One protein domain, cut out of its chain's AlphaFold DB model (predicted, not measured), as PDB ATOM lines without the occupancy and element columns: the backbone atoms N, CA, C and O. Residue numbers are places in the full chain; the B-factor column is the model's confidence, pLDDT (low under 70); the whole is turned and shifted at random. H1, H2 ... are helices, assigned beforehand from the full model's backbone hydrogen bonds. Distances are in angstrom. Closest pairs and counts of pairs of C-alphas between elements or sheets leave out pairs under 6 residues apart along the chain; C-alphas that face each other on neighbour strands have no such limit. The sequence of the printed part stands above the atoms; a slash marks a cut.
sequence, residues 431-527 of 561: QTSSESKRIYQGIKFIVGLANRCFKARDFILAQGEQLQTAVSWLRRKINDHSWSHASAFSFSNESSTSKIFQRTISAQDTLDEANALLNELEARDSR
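AT A GLANCE: This is residues 431 to 527 of the 561 residues of the protein "USP domain-containing protein" of Amphimedon queenslandica (UniProt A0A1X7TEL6). H3 and H4 form a helical hairpin, side by side and running opposite ways, and H1 crosses the pair, so that the centres of these three longer helices make a triangle. The short helix H2 crosses one end of this group, and a long looping stretch, residues 479 to 504, covers much of the other end on its way from H3 to H4. The printed part has 97 residues with four named helices, in the order H1, H2, H3, H4, and no named strand; its class is all helix. It is compact, with a radius of gyration of the C-alphas of 14.0 A, yet elongated in outline, spanning 44 by 25 by 22 A.

IN THESE COORDINATES: H1 is residues 436 to 450, 21.3 A from first to last C-alpha, and begins with C-alpha 436 at (145.158, 119.098, 166.463). H2 is residues 454 to 462 and measures 12.3 A. H3 is residues 464 to 478, 21.0 A long, and begins with C-alpha 464 at (150.622, 105.010, 151.421). H4, the longest helix, is residues 505 to 525, 30.5 A long, and ends with C-alpha 525 at (153.509, 95.555, 149.078).

HOW THE PARTS SIT: H1 touches H2 with residues 446 to 450 alone, at a steep tilt of 58 degrees, opposite ways; the closest C-alphas, of Ala 450 and Arg 457, are 4.0 A apart. H1 touches H3 through residues 440 to 443 of H1 and 470 to 474 of H3 alone, at a steep tilt of 49 degrees, opposite ways, with the C-alphas of Ile 443 and Ala 470 closest at 6.5 A. H1 also touches H4, the same way at a steep tilt of 53 degrees; the C-alphas of Lys 444 and Thr 510 are closest, 5.9 A apart. H2 and H3 are close but not clearly touching, about perpendicular at 88 degrees, and the C-alphas of Ile 460 and Leu 467 come closest at 7.0 A. H2 and H4 only just touch, with 3 pairs of C-alphas within 8 A, using residues 517 to 521 of H4 alone; the closest C-alphas, of Leu 461 and Leu 521, are 5.9 A apart. H3 and H4 touch as a helical hairpin, opposite ways at a shallow tilt of 30 degrees, with the C-alphas of Val 471 and Ala 514 closest at 6.3 A. In H1, H2, H3 and H4 every O i to N i+4 pair is within hydrogen-bond range.

THE WHOLE: The two C-alphas farthest apart, those of Thr 497 and Arg 527, are 44.8 A apart. The printed part, residues 431 to 527, has no cut. The links H1 to H2 and H2 to H3 are tight, and the link H3 to H4, 26 residues, is long. The mean pLDDT of the printed part is 86.7, and residues 481 to 491, 495 and 497 to 499, which lie in the long link, are under 70.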
ATOM      1  N   GLN A 431     148.082 117.462 156.837       94.00
ATOM      2  CA  GLN A 431     149.509 117.787 156.855       94.00
ATOM      3  C   GLN A 431     149.810 119.224 157.300       94.00
ATOM      4  O   GLN A 431     150.832 119.454 157.943       94.00
ATOM      5  N   THR A 432     148.975 120.198 156.924       92.81
ATOM      6  CA  THR A 432     149.291 121.629 157.089       92.81
ATOM      7  C   THR A 432     148.546 122.313 158.223       92.81
ATOM      8  O   THR A 432     148.952 123.402 158.627       92.81
ATOM      9  N   SER A 433     147.461 121.730 158.736       93.12
ATOM     10  CA  SER A 433     146.714 122.355 159.827       93.12
ATOM     11  C   SER A 433     147.564 122.447 161.099       93.12
ATOM     12  O   SER A 433     148.305 121.531 161.447       93.12
ATOM     13  N   SER A 434     147.436 123.553 161.830       91.88
ATOM     14  CA  SER A 434     148.006 123.711 163.173       91.88
ATOM     15  C   SER A 434     147.070 123.187 164.273       91.88
ATOM     16  O   SER A 434     147.485 122.981 165.417       91.88
ATOM     17  N   GLU A 435     145.801 122.931 163.945       91.12
ATOM     18  CA  GLU A 435     144.766 122.573 164.907       91.12
ATOM     19  C   GLU A 435     144.656 121.059 165.062       91.12
ATOM     20  O   GLU A 435     144.096 120.353 164.225       91.12
ATOM     21  N   SER A 436     145.117 120.546 166.204       92.25
ATOM     22  CA  SER A 436     145.158 119.098 166.463       92.25
ATOM     23  C   SER A 436     143.798 118.402 166.305       92.25
ATOM     24  O   SER A 436     143.739 117.257 165.869       92.25
ATOM     25  N   LYS A 437     142.691 119.086 166.626       91.81
ATOM     26  CA  LYS A 437     141.333 118.543 166.465       91.81
ATOM     27  C   LYS A 437     140.874 118.466 165.010       91.81
ATOM     28  O   LYS A 437     140.120 117.557 164.678       91.81
ATOM     29  N   ARG A 438     141.320 119.391 164.155       94.44
ATOM     30  CA  ARG A 438     141.042 119.367 162.712       94.44
ATOM     31  C   ARG A 438     141.791 118.210 162.060       94.44
ATOM     32  O   ARG A 438     141.178 117.413 161.359       94.44
ATOM     33  N   ILE A 439     143.075 118.058 162.397       95.75
ATOM     34  CA  ILE A 439     143.910 116.936 161.945       95.75
ATOM     35  C   ILE A 439     143.275 115.604 162.361       95.75
ATOM     36  O   ILE A 439     143.031 114.752 161.515       95.75
ATOM     37  N   TYR A 440     142.934 115.445 163.645       95.56
ATOM     38  CA  TYR A 440     142.284 114.232 164.149       95.56
ATOM     39  C   TYR A 440     140.982 113.898 163.411       95.56
ATOM     40  O   TYR A 440     140.789 112.751 163.020       95.56
ATOM     41  N   GLN A 441     140.107 114.883 163.193       96.44
ATOM     42  CA  GLN A 441     138.855 114.663 162.466       96.44
ATOM     43  C   GLN A 441     139.087 114.303 160.997       96.44
ATOM     44  O   GLN A 441     138.398 113.427 160.489       96.44
ATOM     45  N   GLY A 442     140.097 114.890 160.346       97.31
ATOM     46  CA  GLY A 442     140.526 114.475 159.010       97.31
ATOM     47  C   GLY A 442     140.989 113.016 158.975       97.31
ATOM     48  O   GLY A 442     140.577 112.266 158.093       97.31
ATOM     49  N   ILE A 443     141.779 112.581 159.964       97.62
ATOM     50  CA  ILE A 443     142.229 111.182 160.084       97.62
ATOM     51  C   ILE A 443     141.036 110.247 160.317       97.62
ATOM     52  O   ILE A 443     140.885 109.237 159.633       97.62
ATOM     53  N   LYS A 444     140.146 110.605 161.246       96.75
ATOM     54  CA  LYS A 444     138.929 109.838 161.523       96.75
ATOM     55  C   LYS A 444     138.027 109.733 160.290       96.75
ATOM     56  O   LYS A 444     137.459 108.674 160.035       96.75
ATOM     57  N   PHE A 445     137.935 110.802 159.501       98.12
ATOM     58  CA  PHE A 445     137.207 110.813 158.239       98.12
ATOM     59  C   PHE A 445     137.806 109.841 157.216       98.12
ATOM     60  O   PHE A 445     137.064 109.006 156.705       98.12
ATOM     61  N   ILE A 446     139.120 109.887 156.940       97.81
ATOM     62  CA  ILE A 446     139.732 108.991 155.937       97.81
ATOM     63  C   ILE A 446     139.616 107.515 156.343       97.81
ATOM     64  O   ILE A 446     139.282 106.678 155.507       97.81
ATOM     65  N   VAL A 447     139.809 107.198 157.627       97.50
ATOM     66  CA  VAL A 447     139.688 105.831 158.160       97.50
ATOM     67  C   VAL A 447     138.240 105.351 158.058       97.50
ATOM     68  O   VAL A 447     137.959 104.302 157.478       97.50
ATOM     69  N   GLY A 448     137.295 106.167 158.530       97.44
ATOM     70  CA  GLY A 448     135.875 105.845 158.455       97.44
ATOM     71  C   GLY A 448     135.351 105.745 157.019       97.44
ATOM     72  O   GLY A 448     134.405 104.999 156.772       97.44
ATOM     73  N   LEU A 449     135.926 106.488 156.070       98.00
ATOM     74  CA  LEU A 449     135.590 106.394 154.649       98.00
ATOM     75  C   LEU A 449     136.118 105.088 154.038       98.00
ATOM     76  O   LEU A 449     135.368 104.406 153.340       98.00
ATOM     77  N   ALA A 450     137.362 104.699 154.342       97.38
ATOM     78  CA  ALA A 450     137.948 103.435 153.887       97.38
ATOM     79  C   ALA A 450     137.142 102.211 154.361       97.38
ATOM     80  O   ALA A 450     136.971 101.248 153.615       97.38
ATOM     81  N   ASN A 451     136.582 102.269 155.571       96.69
ATOM     82  CA  ASN A 451     135.747 101.192 156.110       96.69
ATOM     83  C   ASN A 451     134.363 101.086 155.444       96.69
ATOM     84  O   ASN A 451     133.727 100.040 155.534       96.69
ATOM     85  N   ARG A 452     133.888 102.147 154.776       97.31
ATOM     86  CA  ARG A 452     132.547 102.209 154.160       97.31
ATOM     87  C   ARG A 452     132.556 102.130 152.634       97.31
ATOM     88  O   ARG A 452     131.542 101.764 152.055       97.31
ATOM     89  N   CYS A 453     133.669 102.460 151.979       96.88
ATOM     90  CA  CYS A 453     133.777 102.475 150.521       96.88
ATOM     91  C   CYS A 453     135.068 101.811 150.044       96.88
ATOM     92  O   CYS A 453     136.167 102.320 150.271       96.88
ATOM     93  N   PHE A 454     134.933 100.701 149.311       95.69
ATOM     94  CA  PHE A 454     136.079  99.950 148.792       95.69
ATOM     95  C   PHE A 454     136.936 100.785 147.828       95.69
ATOM     96  O   PHE A 454     138.158 100.779 147.948       95.69
ATOM     97  N   LYS A 455     136.317 101.585 146.944       96.19
ATOM     98  CA  LYS A 455     137.047 102.476 146.024       96.19
ATOM     99  C   LYS A 455     137.871 103.513 146.786       96.19
ATOM    100  O   LYS A 455     138.986 103.834 146.383       96.19
ATOM    101  N   ALA A 456     137.335 104.023 147.899       97.25
ATOM    102  CA  ALA A 456     138.056 104.951 148.757       97.25
ATOM    103  C   ALA A 456     139.197 104.256 149.505       97.25
ATOM    104  O   ALA A 456     140.293 104.801 149.554       97.25
ATOM    105  N   ARG A 457     138.973 103.043 150.027       97.06
ATOM    106  CA  ARG A 457     140.018 102.220 150.653       97.06
ATOM    107  C   ARG A 457     141.176 101.964 149.696       97.06
ATOM    108  O   ARG A 457     142.316 102.225 150.060       97.06
ATOM    109  N   ASP A 458     140.892 101.523 148.473       96.12
ATOM    110  CA  ASP A 458     141.924 101.266 147.465       96.12
ATOM    111  C   ASP A 458     142.695 102.538 147.097       96.12
ATOM    112  O   ASP A 458     143.923 102.507 147.017       96.12
ATOM    113  N   PHE A 459     142.003 103.673 146.952       96.75
ATOM    114  CA  PHE A 459     142.656 104.961 146.716       96.75
ATOM    115  C   PHE A 459     143.549 105.391 147.892       96.75
ATOM    116  O   PHE A 459     144.677 105.823 147.679       96.75
ATOM    117  N   ILE A 460     143.068 105.265 149.132       96.81
ATOM    118  CA  ILE A 460     143.812 105.632 150.347       96.81
ATOM    119  C   ILE A 460     145.053 104.754 150.512       96.81
ATOM    120  O   ILE A 460     146.123 105.274 150.818       96.81
ATOM    121  N   LEU A 461     144.938 103.446 150.264       95.62
ATOM    122  CA  LEU A 461     146.075 102.524 150.302       95.62
ATOM    123  C   LEU A 461     147.098 102.857 149.208       95.62
ATOM    124  O   LEU A 461     148.297 102.811 149.463       95.62
ATOM    125  N   ALA A 462     146.658 103.297 148.026       94.81
ATOM    126  CA  ALA A 462     147.567 103.808 146.999       94.81
ATOM    127  C   ALA A 462     148.299 105.104 147.420       94.81
ATOM    128  O   ALA A 462     149.360 105.406 146.879       94.81
ATOM    129  N   GLN A 463     147.778 105.856 148.397       93.31
ATOM    130  CA  GLN A 463     148.417 107.037 149.000       93.31
ATOM    131  C   GLN A 463     149.189 106.684 150.286       93.31
ATOM    132  O   GLN A 463     149.103 107.383 151.301       93.31
ATOM    133  N   GLY A 464     149.964 105.595 150.250       91.69
ATOM    134  CA  GLY A 464     150.622 105.010 151.421       91.69
ATOM    135  C   GLY A 464     151.468 105.982 152.251       91.69
ATOM    136  O   GLY A 464     151.366 105.989 153.476       91.69
ATOM    137  N   GLU A 465     152.242 106.865 151.615       93.88
ATOM    138  CA  GLU A 465     153.058 107.873 152.315       93.88
ATOM    139  C   GLU A 465     152.198 108.858 153.131       93.88
ATOM    140  O   GLU A 465     152.516 109.199 154.278       93.88
ATOM    141  N   GLN A 466     151.074 109.298 152.561       95.00
ATOM    142  CA  GLN A 466     150.166 110.239 153.217       95.00
ATOM    143  C   GLN A 466     149.441 109.567 154.386       95.00
ATOM    144  O   GLN A 466     149.324 110.165 155.460       95.00
ATOM    145  N   LEU A 467     149.033 108.304 154.215       95.44
ATOM    146  CA  LEU A 467     148.455 107.495 155.285       95.44
ATOM    147  C   LEU A 467     149.462 107.266 156.426       95.44
ATOM    148  O   LEU A 467     149.140 107.527 157.583       95.44
ATOM    149  N   GLN A 468     150.702 106.874 156.119       95.81
ATOM    150  CA  GLN A 468     151.775 106.698 157.108       95.81
ATOM    151  C   GLN A 468     152.045 107.987 157.895       95.81
ATOM    152  O   GLN A 468     152.170 107.960 159.124       95.81
ATOM    153  N   THR A 469     152.067 109.133 157.209       95.81
ATOM    154  CA  THR A 469     152.232 110.451 157.838       95.81
ATOM    155  C   THR A 469     151.089 110.754 158.810       95.81
ATOM    156  O   THR A 469     151.330 111.162 159.951       95.81
ATOM    157  N   ALA A 470     149.846 110.515 158.389       96.44
ATOM    158  CA  ALA A 470     148.652 110.718 159.202       96.44
ATOM    159  C   ALA A 470     148.650 109.833 160.463       96.44
ATOM    160  O   ALA A 470     148.482 110.329 161.580       96.44
ATOM    161  N   VAL A 471     148.905 108.531 160.310       96.38
ATOM    162  CA  VAL A 471     148.931 107.579 161.432       96.38
ATOM    163  C   VAL A 471     150.073 107.879 162.398       96.38
ATOM    164  O   VAL A 471     149.868 107.880 163.614       96.38
ATOM    165  N   SER A 472     151.258 108.207 161.881       95.75
ATOM    166  CA  SER A 472     152.409 108.600 162.703       95.75
ATOM    167  C   SER A 472     152.108 109.847 163.531       95.75
ATOM    168  O   SER A 472     152.457 109.909 164.715       95.75
ATOM    169  N   TRP A 473     151.409 110.826 162.944       95.88
ATOM    170  CA  TRP A 473     150.952 112.006 163.672       95.88
ATOM    171  C   TRP A 473     150.006 111.628 164.817       95.88
ATOM    172  O   TRP A 473     150.243 112.051 165.952       95.88
ATOM    173  N   LEU A 474     148.985 110.800 164.553       94.88
ATOM    174  CA  LEU A 474     147.996 110.403 165.564       94.88
ATOM    175  C   LEU A 474     148.636 109.595 166.697       94.88
ATOM    176  O   LEU A 474     148.409 109.893 167.870       94.88
ATOM    177  N   ARG A 475     149.507 108.638 166.356       93.88
ATOM    178  CA  ARG A 475     150.271 107.831 167.318       93.88
ATOM    179  C   ARG A 475     151.119 108.711 168.232       93.88
ATOM    180  O   ARG A 475     151.070 108.562 169.452       93.88
ATOM    181  N   ARG A 476     151.863 109.665 167.660       92.44
ATOM    182  CA  ARG A 476     152.664 110.623 168.435       92.44
ATOM    183  C   ARG A 476     151.784 111.482 169.338       92.44
ATOM    184  O   ARG A 476     152.133 111.687 170.494       92.44
ATOM    185  N   LYS A 477     150.647 111.967 168.831       90.38
ATOM    186  CA  LYS A 477     149.752 112.854 169.582       90.38
ATOM    187  C   LYS A 477     149.078 112.153 170.764       90.38
ATOM    188  O   LYS A 477     148.924 112.763 171.816       90.38
ATOM    189  N   ILE A 478     148.709 110.881 170.611       87.62
ATOM    190  CA  ILE A 478     148.134 110.070 171.696       87.62
ATOM    191  C   ILE A 478     149.178 109.765 172.782       87.62
ATOM    192  O   ILE A 478     148.839 109.786 173.963       87.62
ATOM    193  N   ASN A 479     150.442 109.551 172.402       85.25
ATOM    194  CA  ASN A 479     151.543 109.205 173.315       85.25
ATOM    195  C   ASN A 479     152.314 110.416 173.890       85.25
ATOM    196  O   ASN A 479     153.323 110.237 174.575       85.25
ATOM    197  N   ASP A 480     151.889 111.645 173.593       81.38
ATOM    198  CA  ASP A 480     152.542 112.870 174.067       81.38
ATOM    199  C   ASP A 480     152.514 112.953 175.609       81.38
ATOM    200  O   ASP A 480     151.493 112.684 176.217       81.38
ATOM    201  N   HIS A 481     153.611 113.298 176.285       55.66
ATOM    202  CA  HIS A 481     153.746 113.130 177.750       55.66
ATOM    203  C   HIS A 481     153.066 114.235 178.589       55.66
ATOM    204  O   HIS A 481     153.267 114.314 179.798       55.66
ATOM    205  N   SER A 482     152.252 115.095 177.970       55.44
ATOM    206  CA  SER A 482     151.542 116.199 178.639       55.44
ATOM    207  C   SER A 482     150.243 115.781 179.348       55.44
ATOM    208  O   SER A 482     149.533 116.628 179.893       55.44
ATOM    209  N   TRP A 483     149.920 114.486 179.373       61.00
ATOM    210  CA  TRP A 483     148.713 113.973 180.018       61.00
ATOM    211  C   TRP A 483     148.887 113.830 181.529       61.00
ATOM    212  O   TRP A 483     149.795 113.148 182.003       61.00
ATOM    213  N   SER A 484     147.957 114.388 182.304       50.81
ATOM    214  CA  SER A 484     147.780 113.966 183.691       50.81
ATOM    215  C   SER A 484     147.244 112.527 183.718       50.81
ATOM    216  O   SER A 484     146.400 112.152 182.908       50.81
ATOM    217  N   HIS A 485     147.716 111.708 184.664       45.81
ATOM    218  CA  HIS A 485     147.342 110.294 184.860       45.81
ATOM    219  C   HIS A 485     145.854 110.050 185.228       45.81
ATOM    220  O   HIS A 485     145.496 108.978 185.715       45.81
ATOM    221  N   ALA A 486     144.968 111.018 185.001       45.06
ATOM    222  CA  ALA A 486     143.562 110.954 185.360       45.06
ATOM    223  C   ALA A 486     142.701 110.612 184.133       45.06
ATOM    224  O   ALA A 486     142.334 111.495 183.368       45.06
ATOM    225  N   SER A 487     142.376 109.319 183.998       50.75
ATOM    226  CA  SER A 487     141.248 108.729 183.245       50.75
ATOM    227  C   SER A 487     141.062 109.118 181.767       50.75
ATOM    228  O   SER A 487     140.828 110.270 181.424       50.75
ATOM    229  N   ALA A 488     141.033 108.113 180.882       54.38
ATOM    230  CA  ALA A 488     140.524 108.281 179.521       54.38
ATOM    231  C   ALA A 488     139.110 108.893 179.564       54.38
ATOM    232  O   ALA A 488     138.204 108.335 180.185       54.38
ATOM    233  N   PHE A 489     138.923 110.048 178.924       62.25
ATOM    234  CA  PHE A 489     137.617 110.700 178.864       62.25
ATOM    235  C   PHE A 489     136.711 109.956 177.871       62.25
ATOM    236  O   PHE A 489     137.142 109.571 176.782       62.25
ATOM    237  N   SER A 490     135.440 109.769 178.238       58.38
ATOM    238  CA  SER A 490     134.432 109.116 177.386       58.38
ATOM    239  C   SER A 490     133.977 110.004 176.210       58.38
ATOM    240  O   SER A 490     133.526 109.495 175.187       58.38
ATOM    241  N   PHE A 491     134.141 111.329 176.307       62.75
ATOM    242  CA  PHE A 491     133.710 112.284 175.279       62.75
ATOM    243  C   PHE A 491     134.737 112.431 174.142       62.75
ATOM    244  O   PHE A 491     135.908 112.685 174.402       62.75
ATOM    245  N   SER A 492     134.298 112.317 172.880       73.38
ATOM    246  CA  SER A 492     135.154 112.453 171.682       73.38
ATOM    247  C   SER A 492     135.748 113.861 171.519       73.38
ATOM    248  O   SER A 492     135.123 114.873 171.844       73.38
ATOM    249  N   ASN A 493     136.935 113.938 170.904       78.81
ATOM    250  CA  ASN A 493     137.573 115.201 170.510       78.81
ATOM    251  C   ASN A 493     136.795 116.004 169.456       78.81
ATOM    252  O   ASN A 493     137.074 117.192 169.307       78.81
ATOM    253  N   GLU A 494     135.847 115.383 168.749       77.12
ATOM    254  CA  GLU A 494     134.952 116.048 167.786       77.12
ATOM    255  C   GLU A 494     134.024 117.065 168.460       77.12
ATOM    256  O   GLU A 494     133.788 118.141 167.923       77.12
ATOM    257  N   SER A 495     133.519 116.734 169.651       69.25
ATOM    258  CA  SER A 495     132.471 117.505 170.339       69.25
ATOM    259  C   SER A 495     133.015 118.390 171.462       69.25
ATOM    260  O   SER A 495     132.281 119.160 172.075       69.25
ATOM    261  N   SER A 496     134.295 118.236 171.797       70.31
ATOM    262  CA  SER A 496     134.918 118.931 172.918       70.31
ATOM    263  C   SER A 496     135.223 120.387 172.551       70.31
ATOM    264  O   SER A 496     135.814 120.658 171.505       70.31
ATOM    265  N   THR A 497     134.924 121.328 173.447       68.38
ATOM    266  CA  THR A 497     135.316 122.748 173.327       68.38
ATOM    267  C   THR A 497     136.715 123.033 173.887       68.38
ATOM    268  O   THR A 497     137.231 124.139 173.742       68.38
ATOM    269  N   SER A 498     137.372 122.034 174.494       69.31
ATOM    270  CA  SER A 498     138.737 122.160 175.027       69.31
ATOM    271  C   SER A 498     139.728 122.579 173.936       69.31
ATOM    272  O   SER A 498     139.727 122.021 172.842       69.31
ATOM    273  N   LYS A 499     140.647 123.500 174.229       66.88
ATOM    274  CA  LYS A 499     141.754 123.813 173.302       66.88
ATOM    275  C   LYS A 499     142.781 122.678 173.215       66.88
ATOM    276  O   LYS A 499     143.516 122.572 172.239       66.88
ATOM    277  N   ILE A 500     142.816 121.824 174.233       72.94
ATOM    278  CA  ILE A 500     143.763 120.723 174.365       72.94
ATOM    279  C   ILE A 500     143.118 119.470 173.762       72.94
ATOM    280  O   ILE A 500     141.969 119.144 174.079       72.94
ATOM    281  N   PHE A 501     143.846 118.797 172.866       80.94
ATOM    282  CA  PHE A 501     143.497 117.456 172.383       80.94
ATOM    283  C   PHE A 501     143.386 116.516 173.589       80.94
ATOM    284  O   PHE A 501     144.150 116.695 174.525       80.94
ATOM    285  N   GLN A 502     142.462 115.552 173.601       79.25
ATOM    286  CA  GLN A 502     142.250 114.614 174.715       79.25
ATOM    287  C   GLN A 502     142.503 113.158 174.314       79.25
ATOM    288  O   GLN A 502     142.103 112.735 173.229       79.25
ATOM    289  N   ARG A 503     143.126 112.355 175.185       81.06
ATOM    290  CA  ARG A 503     143.167 110.901 174.992       81.06
ATOM    291  C   ARG A 503     141.779 110.343 175.305       81.06
ATOM    292  O   ARG A 503     141.311 110.411 176.438       81.06
ATOM    293  N   THR A 504     141.119 109.828 174.277       85.12
ATOM    294  CA  THR A 504     139.735 109.341 174.327       85.12
ATOM    295  C   THR A 504     139.671 107.953 173.709       85.12
ATOM    296  O   THR A 504     140.526 107.611 172.890       85.12
ATOM    297  N   ILE A 505     138.659 107.164 174.078       85.12
ATOM    298  CA  ILE A 505     138.444 105.820 173.511       85.12
ATOM    299  C   ILE A 505     138.302 105.918 171.987       85.12
ATOM    300  O   ILE A 505     139.071 105.297 171.268       85.12
ATOM    301  N   SER A 506     137.473 106.847 171.494       89.62
ATOM    302  CA  SER A 506     137.314 107.073 170.050       89.62
ATOM    303  C   SER A 506     138.627 107.398 169.330       89.62
ATOM    304  O   SER A 506     138.762 107.047 168.158       89.62
ATOM    305  N   ALA A 507     139.573 108.090 169.977       90.69
ATOM    306  CA  ALA A 507     140.862 108.386 169.359       90.69
ATOM    307  C   ALA A 507     141.769 107.152 169.296       90.69
ATOM    308  O   ALA A 507     142.511 107.006 168.326       90.69
ATOM    309  N   GLN A 508     141.687 106.276 170.300       91.75
ATOM    310  CA  GLN A 508     142.371 104.988 170.292       91.75
ATOM    311  C   GLN A 508     141.779 104.063 169.224       91.75
ATOM    312  O   GLN A 508     142.538 103.566 168.404       91.75
ATOM    313  N   ASP A 509     140.452 103.942 169.149       93.00
ATOM    314  CA  ASP A 509     139.772 103.128 168.131       93.00
ATOM    315  C   ASP A 509     140.148 103.595 166.715       93.00
ATOM    316  O   ASP A 509     140.515 102.798 165.857       93.00
ATOM    317  N   THR A 510     140.161 104.918 166.493       95.75
ATOM    318  CA  THR A 510     140.595 105.503 165.213       95.75
ATOM    319  C   THR A 510     142.051 105.147 164.898       95.75
ATOM    320  O   THR A 510     142.380 104.874 163.746       95.75
ATOM    321  N   LEU A 511     142.943 105.157 165.897       95.88
ATOM    322  CA  LEU A 511     144.343 104.773 165.712       95.88
ATOM    323  C   LEU A 511     144.473 103.278 165.384       95.88
ATOM    324  O   LEU A 511     145.271 102.923 164.518       95.88
ATOM    325  N   ASP A 512     143.706 102.420 166.050       96.06
ATOM    326  CA  ASP A 512     143.734 100.972 165.846       96.06
ATOM    327  C   ASP A 512     143.237 100.606 164.438       96.06
ATOM    328  O   ASP A 512     143.912  99.867 163.718       96.06
ATOM    329  N   GLU A 513     142.135 101.213 163.989       97.06
ATOM    330  CA  GLU A 513     141.635 101.079 162.616       97.06
ATOM    331  C   GLU A 513     142.641 101.609 161.579       97.06
ATOM    332  O   GLU A 513     142.878 100.976 160.549       97.06
ATOM    333  N   ALA A 514     143.295 102.741 161.852       96.69
ATOM    334  CA  ALA A 514     144.291 103.291 160.938       96.69
ATOM    335  C   ALA A 514     145.556 102.414 160.843       96.69
ATOM    336  O   ALA A 514     146.118 102.253 159.760       96.69
ATOM    337  N   ASN A 515     145.985 101.802 161.954       96.06
ATOM    338  CA  ASN A 515     147.061 100.809 161.945       96.06
ATOM    339  C   ASN A 515     146.663  99.555 161.153       96.06
ATOM    340  O   ASN A 515     147.504  98.989 160.460       96.06
ATOM    341  N   ALA A 516     145.396  99.131 161.211       96.56
ATOM    342  CA  ALA A 516     144.914  98.005 160.413       96.56
ATOM    343  C   ALA A 516     145.023  98.283 158.902       96.56
ATOM    344  O   ALA A 516     145.455  97.406 158.155       96.56
ATOM    345  N   LEU A 517     144.716  99.511 158.462       95.62
ATOM    346  CA  LEU A 517     144.920  99.935 157.070       95.62
ATOM    347  C   LEU A 517     146.406  99.933 156.674       95.62
ATOM    348  O   LEU A 517     146.740  99.501 155.572       95.62
ATOM    349  N   LEU A 518     147.311 100.364 157.558       94.44
ATOM    350  CA  LEU A 518     148.754 100.295 157.290       94.44
ATOM    351  C   LEU A 518     149.272  98.860 157.182       94.44
ATOM    352  O   LEU A 518     150.027  98.553 156.265       94.44
ATOM    353  N   ASN A 519     148.831  97.968 158.067       94.06
ATOM    354  CA  ASN A 519     149.205  96.554 157.998       94.06
ATOM    355  C   ASN A 519     148.705  95.910 156.696       94.06
ATOM    356  O   ASN A 519     149.380  95.063 156.115       94.06
ATOM    357  N   GLU A 520     147.522  96.307 156.214       93.69
ATOM    358  CA  GLU A 520     147.027  95.872 154.908       93.69
ATOM    359  C   GLU A 520     147.901  96.392 153.762       93.69
ATOM    360  O   GLU A 520     148.196  95.630 152.842       93.69
ATOM    361  N   LEU A 521     148.331  97.655 153.811       92.38
ATOM    362  CA  LEU A 521     149.247  98.226 152.823       92.38
ATOM    363  C   LEU A 521     150.559  97.429 152.757       92.38
ATOM    364  O   LEU A 521     150.950  96.977 151.685       92.38
ATOM    365  N   GLU A 522     151.178  97.162 153.908       90.56
ATOM    366  CA  GLU A 522     152.401  96.353 154.008       90.56
ATOM    367  C   GLU A 522     152.186  94.917 153.484       90.56
ATOM    368  O   GLU A 522     153.049  94.333 152.818       90.56
ATOM    369  N   ALA A 523     151.002  94.342 153.718       89.88
ATOM    370  CA  ALA A 523     150.616  93.041 153.174       89.88
ATOM    371  C   ALA A 523     150.408  93.057 151.644       89.88
ATOM    372  O   ALA A 523     150.616  92.031 150.992       89.88
ATOM    373  N   ARG A 524     149.993  94.188 151.054       87.94
ATOM    374  CA  ARG A 524     149.886  94.365 149.594       87.94
ATOM    375  C   ARG A 524     151.269  94.523 148.959       87.94
ATOM    376  O   ARG A 524     151.548  93.841 147.975       87.94
ATOM    377  N   ASP A 525     152.142  95.323 149.565       84.12
ATOM    378  CA  ASP A 525     153.509  95.555 149.078       84.12
ATOM    379  C   ASP A 525     154.364  94.281 149.140       84.12
ATOM    380  O   ASP A 525     155.087  93.963 148.197       84.12
ATOM    381  N   SER A 526     154.220  93.480 150.200       77.69
ATOM    382  CA  SER A 526     154.911  92.186 150.330       77.69
ATOM    383  C   SER A 526     154.426  91.108 149.350       77.69
ATOM    384  O   SER A 526     155.135  90.127 149.119       77.69
ATOM    385  N   ARG A 527     153.237  91.273 148.753       74.12
ATOM    386  CA  ARG A 527     152.688  90.385 147.711       74.12
ATOM    387  C   ARG A 527     152.977  90.867 146.288       74.12
ATOM    388  O   ARG A 527     152.664  90.138 145.345       74.12
TER     389      ARG A 527